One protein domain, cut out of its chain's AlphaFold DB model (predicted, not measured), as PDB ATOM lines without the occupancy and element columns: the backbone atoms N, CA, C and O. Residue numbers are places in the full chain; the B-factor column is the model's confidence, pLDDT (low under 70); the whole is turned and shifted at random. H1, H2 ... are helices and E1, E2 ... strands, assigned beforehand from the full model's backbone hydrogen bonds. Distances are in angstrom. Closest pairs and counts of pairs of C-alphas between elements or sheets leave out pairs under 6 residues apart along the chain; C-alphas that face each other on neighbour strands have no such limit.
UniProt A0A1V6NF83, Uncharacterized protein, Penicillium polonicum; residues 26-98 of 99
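What this domain is: This is residues 26 to 98 of the 99 residues of an uncharacterized protein of Penicillium polonicum (UniProt A0A1V6NF83). H2 slants over one face of a small antiparallel sheet, E2, E1, E3, while H3 sticks out as a free arm. The 73 printed residues, mixed helices and strands, run E1, H1, H2, E2, E3, H3. The whole is only just loose, close to compact: radius of gyration of the C-alphas 13.9 A, spans 37 by 31 by 24 A.

Where its parts are: Find C-alpha 26 at (188.513, 215.930, 245.300), where E1, residues 26 to 31, begins. Next come H1, 34 to 38, H2, 41 to 53, 18.3 A long, E2, 58 to 60, and E3, 71 to 77, 19.1 A. H3, 83 to 96, runs 21.5 A to (183.392, 243.189, 239.815).

How they stand to each other: Look across E1: N 28 and O 74 of E3 are 2.9 A apart, N 29 and O 58 of E2 2.8 A, both within hydrogen-bond range. H2 is on the sheet at a height of 9.2 A; its closest C-alphas with E1, Met 48 and Val 30, are 6.5 A apart. H1 is close to H2 but not clearly touching, C-alphas 36 and 44 being 7.6 A apart. Every O i to N i+4 pair is within range in H2, 9 of 10 in H3, 0 of 1 in H1, with 2 of 2 i+3 pairs.

The domain as a whole: The printed part has no cut and no long link. Confidence is under 70 at residues 65 to 69 and 80 to 98.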
ATOM      1  N   VAL A  26     189.109 215.001 244.340       81.56
ATOM      2  CA  VAL A  26     188.513 215.930 245.300       81.56
ATOM      3  C   VAL A  26     187.015 215.677 245.411       81.56
ATOM      4  O   VAL A  26     186.400 215.034 244.547       81.56
ATOM      5  N   TRP A  27     186.410 216.181 246.480       84.69
ATOM      6  CA  TRP A  27     184.966 216.182 246.647       84.69
ATOM      7  C   TRP A  27     184.402 217.516 246.198       84.69
ATOM      8  O   TRP A  27     184.701 218.546 246.786       84.69
ATOM      9  N   ALA A  28     183.567 217.484 245.164       84.56
ATOM     10  CA  ALA A  28     182.762 218.626 244.770       84.56
ATOM     11  C   ALA A  28     181.399 218.536 245.459       84.56
ATOM     12  O   ALA A  28     180.606 217.633 245.176       84.56
ATOM     13  N   THR A  29     181.115 219.469 246.361       87.81
ATOM     14  CA  THR A  29     179.809 219.608 246.998       87.81
ATOM     15  C   THR A  29     178.942 220.563 246.187       87.81
ATOM     16  O   THR A  29     179.214 221.758 246.068       87.81
ATOM     17  N   VAL A  30     177.869 220.007 245.630       86.38
ATOM     18  CA  VAL A  30     176.829 220.732 244.905       86.38
ATOM     19  C   VAL A  30     175.702 221.052 245.878       86.38
ATOM     20  O   VAL A  30     175.103 220.140 246.450       86.38
ATOM     21  N   TYR A  31     175.396 222.333 246.055       86.56
ATOM     22  CA  TYR A  31     174.225 222.786 246.808       86.56
ATOM     23  C   TYR A  31     173.021 222.881 245.888       86.56
ATOM     24  O   TYR A  31     173.177 223.221 244.716       86.56
ATOM     25  N   PHE A  32     171.839 222.580 246.420       84.56
ATOM     26  CA  PHE A  32     170.576 222.715 245.709       84.56
ATOM     27  C   PHE A  32     169.672 223.714 246.417       84.56
ATOM     28  O   PHE A  32     169.536 223.684 247.644       84.56
ATOM     29  N   ASP A  33     169.019 224.557 245.628       84.94
ATOM     30  CA  ASP A  33     167.991 225.454 246.133       84.94
ATOM     31  C   ASP A  33     166.689 224.677 246.375       84.94
ATOM     32  O   ASP A  33     166.369 223.745 245.630       84.94
ATOM     33  N   PRO A  34     165.875 225.044 247.383       83.19
ATOM     34  CA  PRO A  34     164.607 224.363 247.643       83.19
ATOM     35  C   PRO A  34     163.663 224.314 246.432       83.19
ATOM     36  O   PRO A  34     162.920 223.344 246.275       83.19
ATOM     37  N   ASP A  35     163.694 225.329 245.565       84.19
ATOM     38  CA  ASP A  35     162.870 225.385 244.350       84.19
ATOM     39  C   ASP A  35     163.278 224.345 243.292       84.19
ATOM     40  O   ASP A  35     162.449 223.942 242.472       84.19
ATOM     41  N   GLU A  36     164.512 223.841 243.349       84.06
ATOM     42  CA  GLU A  36     165.032 222.810 242.444       84.06
ATOM     43  C   GLU A  36     164.445 221.431 242.748       84.06
ATOM     44  O   GLU A  36     164.508 220.536 241.912       84.06
ATOM     45  N   ALA A  37     163.760 221.270 243.887       80.06
ATOM     46  CA  ALA A  37     162.985 220.072 244.202       80.06
ATOM     47  C   ALA A  37     161.854 219.785 243.193       80.06
ATOM     48  O   ALA A  37     161.280 218.697 243.216       80.06
ATOM     49  N   ARG A  38     161.497 220.758 242.341       84.50
ATOM     50  CA  ARG A  38     160.510 220.594 241.262       84.50
ATOM     51  C   ARG A  38     161.093 219.973 239.991       84.50
ATOM     52  O   ARG A  38     160.319 219.568 239.127       84.50
ATOM     53  N   LEU A  39     162.417 219.944 239.862       85.69
ATOM     54  CA  LEU A  39     163.103 219.384 238.704       85.69
ATOM     55  C   LEU A  39     163.003 217.859 238.716       85.69
ATOM     56  O   LEU A  39     163.023 217.226 239.773       85.69
ATOM     57  N   ASN A  40     162.912 217.265 237.530       87.94
ATOM     58  CA  ASN A  40     163.014 215.815 237.408       87.94
ATOM     59  C   ASN A  40     164.473 215.343 237.551       87.94
ATOM     60  O   ASN A  40     165.415 216.130 237.455       87.94
ATOM     61  N   ASP A  41     164.667 214.037 237.732       86.25
ATOM     62  CA  ASP A  41     165.993 213.453 237.968       86.25
ATOM     63  C   ASP A  41     167.014 213.802 236.868       86.25
ATOM     64  O   ASP A  41     168.177 214.084 237.159       86.25
ATOM     65  N   LEU A  42     166.595 213.835 235.597       87.81
ATOM     66  CA  LEU A  42     167.482 214.174 234.480       87.81
ATOM     67  C   LEU A  42     167.892 215.653 234.510       87.81
ATOM     68  O   LEU A  42     169.039 215.985 234.205       87.81
ATOM     69  N   GLU A  43     166.972 216.542 234.871       86.75
ATOM     70  CA  GLU A  43     167.241 217.972 235.044       86.75
ATOM     71  C   GLU A  43     168.179 218.223 236.226       86.75
ATOM     72  O   GLU A  43     169.142 218.975 236.080       86.75
ATOM     73  N   LEU A  44     167.972 217.532 237.351       85.50
ATOM     74  CA  LEU A  44     168.853 217.601 238.518       85.50
ATOM     75  C   LEU A  44     170.272 217.132 238.191       85.50
ATOM     76  O   LEU A  44     171.241 217.801 238.547       85.50
ATOM     77  N   VAL A  45     170.416 216.022 237.460       85.88
ATOM     78  CA  VAL A  45     171.732 215.523 237.031       85.88
ATOM     79  C   VAL A  45     172.417 216.503 236.076       85.88
ATOM     80  O   VAL A  45     173.616 216.754 236.207       85.88
ATOM     81  N   ARG A  46     171.681 217.106 235.133       86.94
ATOM     82  CA  ARG A  46     172.231 218.131 234.227       86.94
ATOM     83  C   ARG A  46     172.684 219.375 234.980       86.94
ATOM     84  O   ARG A  46     173.774 219.870 234.709       86.94
ATOM     85  N   LEU A  47     171.881 219.849 235.927       88.06
ATOM     86  CA  LEU A  47     172.220 220.979 236.785       88.06
ATOM     87  C   LEU A  47     173.467 220.685 237.627       88.06
ATOM     88  O   LEU A  47     174.378 221.507 237.690       88.06
ATOM     89  N   MET A  48     173.542 219.488 238.210       87.69
ATOM     90  CA  MET A  48     174.704 219.027 238.966       87.69
ATOM     91  C   MET A  48     175.973 219.045 238.101       87.69
ATOM     92  O   MET A  48     176.975 219.635 238.501       87.69
ATOM     93  N   MET A  49     175.927 218.467 236.895       85.12
ATOM     94  CA  MET A  49     177.059 218.494 235.960       85.12
ATOM     95  C   MET A  49     177.430 219.920 235.548       85.12
ATOM     96  O   MET A  49     178.610 220.255 235.517       85.12
ATOM     97  N   TYR A  50     176.437 220.769 235.270       85.69
ATOM     98  CA  TYR A  50     176.662 222.173 234.937       85.69
ATOM     99  C   TYR A  50     177.401 222.901 236.064       85.69
ATOM    100  O   TYR A  50     178.408 223.556 235.796       85.69
ATOM    101  N   ARG A  51     176.962 222.747 237.319       87.94
ATOM    102  CA  ARG A  51     177.609 223.376 238.478       87.94
ATOM    103  C   ARG A  51     179.043 222.894 238.665       87.94
ATOM    104  O   ARG A  51     179.931 223.721 238.844       87.94
ATOM    105  N   VAL A  52     179.287 221.588 238.548       83.25
ATOM    106  CA  VAL A  52     180.641 221.013 238.631       83.25
ATOM    107  C   VAL A  52     181.550 221.578 237.534       83.25
ATOM    108  O   VAL A  52     182.635 222.070 237.830       83.25
ATOM    109  N   VAL A  53     181.101 221.568 236.274       79.94
ATOM    110  CA  VAL A  53     181.892 222.054 235.127       79.94
ATOM    111  C   VAL A  53     182.173 223.556 235.219       79.94
ATOM    112  O   VAL A  53     183.268 223.993 234.874       79.94
ATOM    113  N   ASN A  54     181.219 224.346 235.718       79.62
ATOM    114  CA  ASN A  54     181.365 225.795 235.877       79.62
ATOM    115  C   ASN A  54     181.956 226.204 237.237       79.62
ATOM    116  O   ASN A  54     181.928 227.385 237.572       79.62
ATOM    117  N   ARG A  55     182.475 225.252 238.028       79.56
ATOM    118  CA  ARG A  55     183.056 225.493 239.363       79.56
ATOM    119  C   ARG A  55     182.116 226.229 240.336       79.56
ATOM    120  O   ARG A  55     182.568 226.927 241.234       79.56
ATOM    121  N   GLN A  56     180.804 226.038 240.196       84.19
ATOM    122  CA  GLN A  56     179.774 226.519 241.130       84.19
ATOM    123  C   GLN A  56     179.544 225.493 242.252       84.19
ATOM    124  O   GLN A  56     178.422 225.046 242.500       84.19
ATOM    125  N   VAL A  57     180.638 225.047 242.861       84.50
ATOM    126  CA  VAL A  57     180.687 223.984 243.869       84.50
ATOM    127  C   VAL A  57     181.728 224.336 244.918       84.50
ATOM    128  O   VAL A  57     182.685 225.048 244.619       84.50
ATOM    129  N   THR A  58     181.578 223.793 246.121       84.56
ATOM    130  CA  THR A  58     182.678 223.782 247.094       84.56
ATOM    131  C   THR A  58     183.555 222.568 246.820       84.56
ATOM    132  O   THR A  58     183.032 221.488 246.547       84.56
ATOM    133  N   ILE A  59     184.874 222.753 246.847       83.00
ATOM    134  CA  ILE A  59     185.856 221.684 246.675       83.00
ATOM    135  C   ILE A  59     186.503 221.398 248.030       83.00
ATOM    136  O   ILE A  59     187.085 222.302 248.620       83.00
ATOM    137  N   ASP A  60     186.427 220.150 248.489       78.38
ATOM    138  CA  ASP A  60     186.938 219.709 249.788       78.38
ATOM    139  C   ASP A  60     187.710 218.377 249.686       78.38
ATOM    140  O   ASP A  60     187.521 217.573 248.766       78.38
ATOM    141  N   GLU A  61     188.560 218.103 250.680       75.88
ATOM    142  CA  GLU A  61     189.258 216.813 250.845       75.88
ATOM    143  C   GLU A  61     188.326 215.670 251.260       75.88
ATOM    144  O   GLU A  61     188.583 214.493 250.985       75.88
ATOM    145  N   LEU A  62     187.233 216.010 251.940       77.12
ATOM    146  CA  LEU A  62     186.285 215.067 252.511       77.12
ATOM    147  C   LEU A  62     184.877 215.373 252.004       77.12
ATOM    148  O   LEU A  62     184.550 216.533 251.756       77.12
ATOM    149  N   PRO A  63     184.006 214.356 251.878       77.12
ATOM    150  CA  PRO A  63     182.625 214.618 251.530       77.12
ATOM    151  C   PRO A  63     181.991 215.449 252.641       77.12
ATOM    152  O   PRO A  63     182.041 215.081 253.819       77.12
ATOM    153  N   MET A  64     181.323 216.535 252.265       71.69
ATOM    154  CA  MET A  64     180.476 217.241 253.212       71.69
ATOM    155  C   MET A  64     179.363 216.288 253.673       71.69
ATOM    156  O   MET A  64     178.647 215.719 252.845       71.69
ATOM    157  N   HIS A  65     179.273 216.065 254.987       62.16
ATOM    158  CA  HIS A  65     178.212 215.303 255.643       62.16
ATOM    159  C   HIS A  65     177.276 216.281 256.352       62.16
ATOM    160  O   HIS A  65     177.654 216.978 257.295       62.16
ATOM    161  N   HIS A  66     176.041 216.371 255.885       56.28
ATOM    162  CA  HIS A  66     175.222 217.547 256.134       56.28
ATOM    163  C   HIS A  66     174.347 217.360 257.368       56.28
ATOM    164  O   HIS A  66     173.564 216.416 257.467       56.28
ATOM    165  N   ARG A  67     174.356 218.375 258.236       48.09
ATOM    166  CA  ARG A  67     173.163 218.789 258.995       48.09
ATOM    167  C   ARG A  67     172.177 219.616 258.139       48.09
ATOM    168  O   ARG A  67     171.072 219.880 258.604       48.09
ATOM    169  N   TYR A  68     172.557 220.010 256.916       47.88
ATOM    170  CA  TYR A  68     171.784 220.849 255.983       47.88
ATOM    171  C   TYR A  68     171.131 220.015 254.867       47.88
ATOM    172  O   TYR A  68     171.772 219.193 254.229       47.88
ATOM    173  N   SER A  69     169.839 220.201 254.614       60.09
ATOM    174  CA  SER A  69     169.005 219.227 253.892       60.09
ATOM    175  C   SER A  69     169.149 219.163 252.359       60.09
ATOM    176  O   SER A  69     168.427 218.376 251.753       60.09
ATOM    177  N   HIS A  70     170.049 219.922 251.717       76.25
ATOM    178  CA  HIS A  70     170.039 220.093 250.250       76.25
ATOM    179  C   HIS A  70     171.435 220.213 249.611       76.25
ATOM    180  O   HIS A  70     171.741 221.202 248.953       76.25
ATOM    181  N   CYS A  71     172.310 219.220 249.787       81.62
ATOM    182  CA  CYS A  71     173.527 219.139 248.969       81.62
ATOM    183  C   CYS A  71     173.900 217.697 248.610       81.62
ATOM    184  O   CYS A  71     173.359 216.741 249.172       81.62
ATOM    185  N   LEU A  72     174.792 217.538 247.638       82.81
ATOM    186  CA  LEU A  72     175.339 216.254 247.219       82.81
ATOM    187  C   LEU A  72     176.838 216.405 246.971       82.81
ATOM    188  O   LEU A  72     177.257 217.236 246.168       82.81
ATOM    189  N   SER A  73     177.630 215.584 247.654       84.44
ATOM    190  CA  SER A  73     179.077 215.517 247.460       84.44
ATOM    191  C   SER A  73     179.390 214.430 246.437       84.44
ATOM    192  O   SER A  73     179.069 213.260 246.657       84.44
ATOM    193  N   VAL A  74     180.007 214.811 245.322       82.56
ATOM    194  CA  VAL A  74     180.428 213.900 244.253       82.56
ATOM    195  C   VAL A  74     181.948 213.878 244.147       82.56
ATOM    196  O   VAL A  74     182.606 214.908 244.286       82.56
ATOM    197  N   ARG A  75     182.523 212.697 243.904       82.56
ATOM    198  CA  ARG A  75     183.960 212.574 243.629       82.56
ATOM    199  C   ARG A  75     184.244 212.999 242.200       82.56
ATOM    200  O   ARG A  75     183.635 212.468 241.273       82.56
ATOM    201  N   VAL A  76     185.203 213.898 242.030       77.50
ATOM    202  CA  VAL A  76     185.661 214.361 240.718       77.50
ATOM    203  C   VAL A  76     187.183 214.285 240.649       77.50
ATOM    204  O   VAL A  76     187.867 214.420 241.661       77.50
ATOM    205  N   GLY A  77     187.718 214.035 239.455       76.81
ATOM    206  CA  GLY A  77     189.153 214.176 239.224       76.81
ATOM    207  C   GLY A  77     189.534 215.654 239.270       76.81
ATOM    208  O   GLY A  77     188.870 216.473 238.634       76.81
ATOM    209  N   GLY A  78     190.571 215.997 240.022       72.50
ATOM    210  CA  GLY A  78     191.012 217.373 240.200       72.50
ATOM    211  C   GLY A  78     192.019 217.524 241.331       72.50
ATOM    212  O   GLY A  78     192.232 216.609 242.123       72.50
ATOM    213  N   GLU A  79     192.637 218.694 241.388       70.31
ATOM    214  CA  GLU A  79     193.496 219.111 242.493       70.31
ATOM    215  C   GLU A  79     192.739 220.130 243.342       70.31
ATOM    216  O   GLU A  79     191.870 220.848 242.830       70.31
ATOM    217  N   LEU A  80     193.044 220.173 244.639       67.06
ATOM    218  CA  LEU A  80     192.564 221.261 245.481       67.06
ATOM    219  C   LEU A  80     193.134 222.575 244.930       67.06
ATOM    220  O   LEU A  80     194.294 222.593 244.508       67.06
ATOM    221  N   PRO A  81     192.345 223.660 244.902       65.56
ATOM    222  CA  PRO A  81     192.911 224.972 244.645       65.56
ATOM    223  C   PRO A  81     194.011 225.251 245.677       65.56
ATOM    224  O   PRO A  81     193.854 224.911 246.849       65.56
ATOM    225  N   ASP A  82     195.114 225.845 245.221       64.12
ATOM    226  CA  ASP A  82     196.163 226.354 246.108       64.12
ATOM    227  C   ASP A  82     195.534 227.308 247.143       64.12
ATOM    228  O   ASP A  82     194.566 228.007 246.821       64.12
ATOM    229  N   GLU A  83     196.055 227.349 248.370       55.97
ATOM    230  CA  GLU A  83     195.542 228.235 249.427       55.97
ATOM    231  C   GLU A  83     195.542 229.703 248.955       55.97
ATOM    232  O   GLU A  83     194.611 230.456 249.253       55.97
ATOM    233  N   ASP A  84     196.512 230.069 248.112       52.69
ATOM    234  CA  ASP A  84     196.627 231.392 247.493       52.69
ATOM    235  C   ASP A  84     195.578 231.643 246.385       52.69
ATOM    236  O   ASP A  84     195.143 232.776 246.172       52.69
ATOM    237  N   ALA A  85     195.078 230.597 245.718       56.75
ATOM    238  CA  ALA A  85     194.056 230.721 244.673       56.75
ATOM    239  C   ALA A  85     192.666 231.074 245.237       56.75
ATOM    240  O   ALA A  85     191.830 231.647 244.532       56.75
ATOM    241  N   VAL A  86     192.401 230.756 246.511       48.78
ATOM    242  CA  VAL A  86     191.143 231.108 247.193       48.78
ATOM    243  C   VAL A  86     191.042 232.624 247.408       48.78
ATOM    244  O   VAL A  86     189.949 233.189 247.311       48.78
ATOM    245  N   TYR A  87     192.175 233.299 247.627       45.56
ATOM    246  CA  TYR A  87     192.227 234.752 247.801       45.56
ATOM    247  C   TYR A  87     192.047 235.515 246.482       45.56
ATOM    248  O   TYR A  87     191.313 236.505 246.454       45.56
ATOM    249  N   GLU A  88     192.611 235.029 245.371       45.03
ATOM    250  CA  GLU A  88     192.481 235.696 244.064       45.03
ATOM    251  C   GLU A  88     191.030 235.723 243.543       45.03
ATOM    252  O   GLU A  88     190.587 236.716 242.958       45.03
ATOM    253  N   VAL A  89     190.242 234.671 243.799       49.38
ATOM    254  CA  VAL A  89     188.818 234.632 243.409       49.38
ATOM    255  C   VAL A  89     187.975 235.573 244.279       49.38
ATOM    256  O   VAL A  89     187.063 236.231 243.769       49.38
ATOM    257  N   GLY A  90     188.298 235.689 245.571       40.91
ATOM    258  CA  GLY A  90     187.646 236.631 246.483       40.91
ATOM    259  C   GLY A  90     187.868 238.093 246.081       40.91
ATOM    260  O   GLY A  90     186.925 238.888 246.080       40.91
ATOM    261  N   GLU A  91     189.082 238.450 245.657       42.12
ATOM    262  CA  GLU A  91     189.370 239.802 245.163       42.12
ATOM    263  C   GLU A  91     188.676 240.091 243.825       42.12
ATOM    264  O   GLU A  91     188.054 241.146 243.672       42.12
ATOM    265  N   ALA A  92     188.672 239.139 242.885       44.97
ATOM    266  CA  ALA A  92     188.018 239.310 241.587       44.97
ATOM    267  C   ALA A  92     186.498 239.551 241.702       44.97
ATOM    268  O   ALA A  92     185.938 240.371 240.968       44.97
ATOM    269  N   MET A  93     185.823 238.894 242.653       43.91
ATOM    270  CA  MET A  93     184.389 239.103 242.907       43.91
ATOM    271  C   MET A  93     184.088 240.435 243.614       43.91
ATOM    272  O   MET A  93     183.025 241.016 243.394       43.91
ATOM    273  N   THR A  94     185.021 240.958 244.414       42.19
ATOM    274  CA  THR A  94     184.868 242.250 245.108       42.19
ATOM    275  C   THR A  94     185.070 243.430 244.146       42.19
ATOM    276  O   THR A  94     184.355 244.434 244.210       42.19
ATOM    277  N   ILE A  95     185.991 243.289 243.189       46.56
ATOM    278  CA  ILE A  95     186.261 244.302 242.158       46.56
ATOM    279  C   ILE A  95     185.106 244.379 241.141       46.56
ATOM    280  O   ILE A  95     184.693 245.473 240.757       46.56
ATOM    281  N   ALA A  96     184.511 243.241 240.764       43.69
ATOM    282  CA  ALA A  96     183.392 243.189 239.815       43.69
ATOM    283  C   ALA A  96     182.054 243.733 240.367       43.69
ATOM    284  O   ALA A  96     181.164 244.056 239.586       43.69
ATOM    285  N   GLY A  97     181.902 243.859 241.692       39.78
ATOM    286  CA  GLY A  97     180.719 244.450 242.339       39.78
ATOM    287  C   GLY A  97     180.779 245.970 242.533       39.78
ATOM    288  O   GLY A  97     179.849 246.547 243.094       39.78
ATOM    289  N   SER A  98     181.868 246.614 242.101       45.53
ATOM    290  CA  SER A  98     182.119 248.054 242.281       45.53
ATOM    291  C   SER A  98     182.026 248.863 240.974       45.53
ATOM    292  O   SER A  98     182.482 250.006 240.941       45.53
TER     293      SER A  98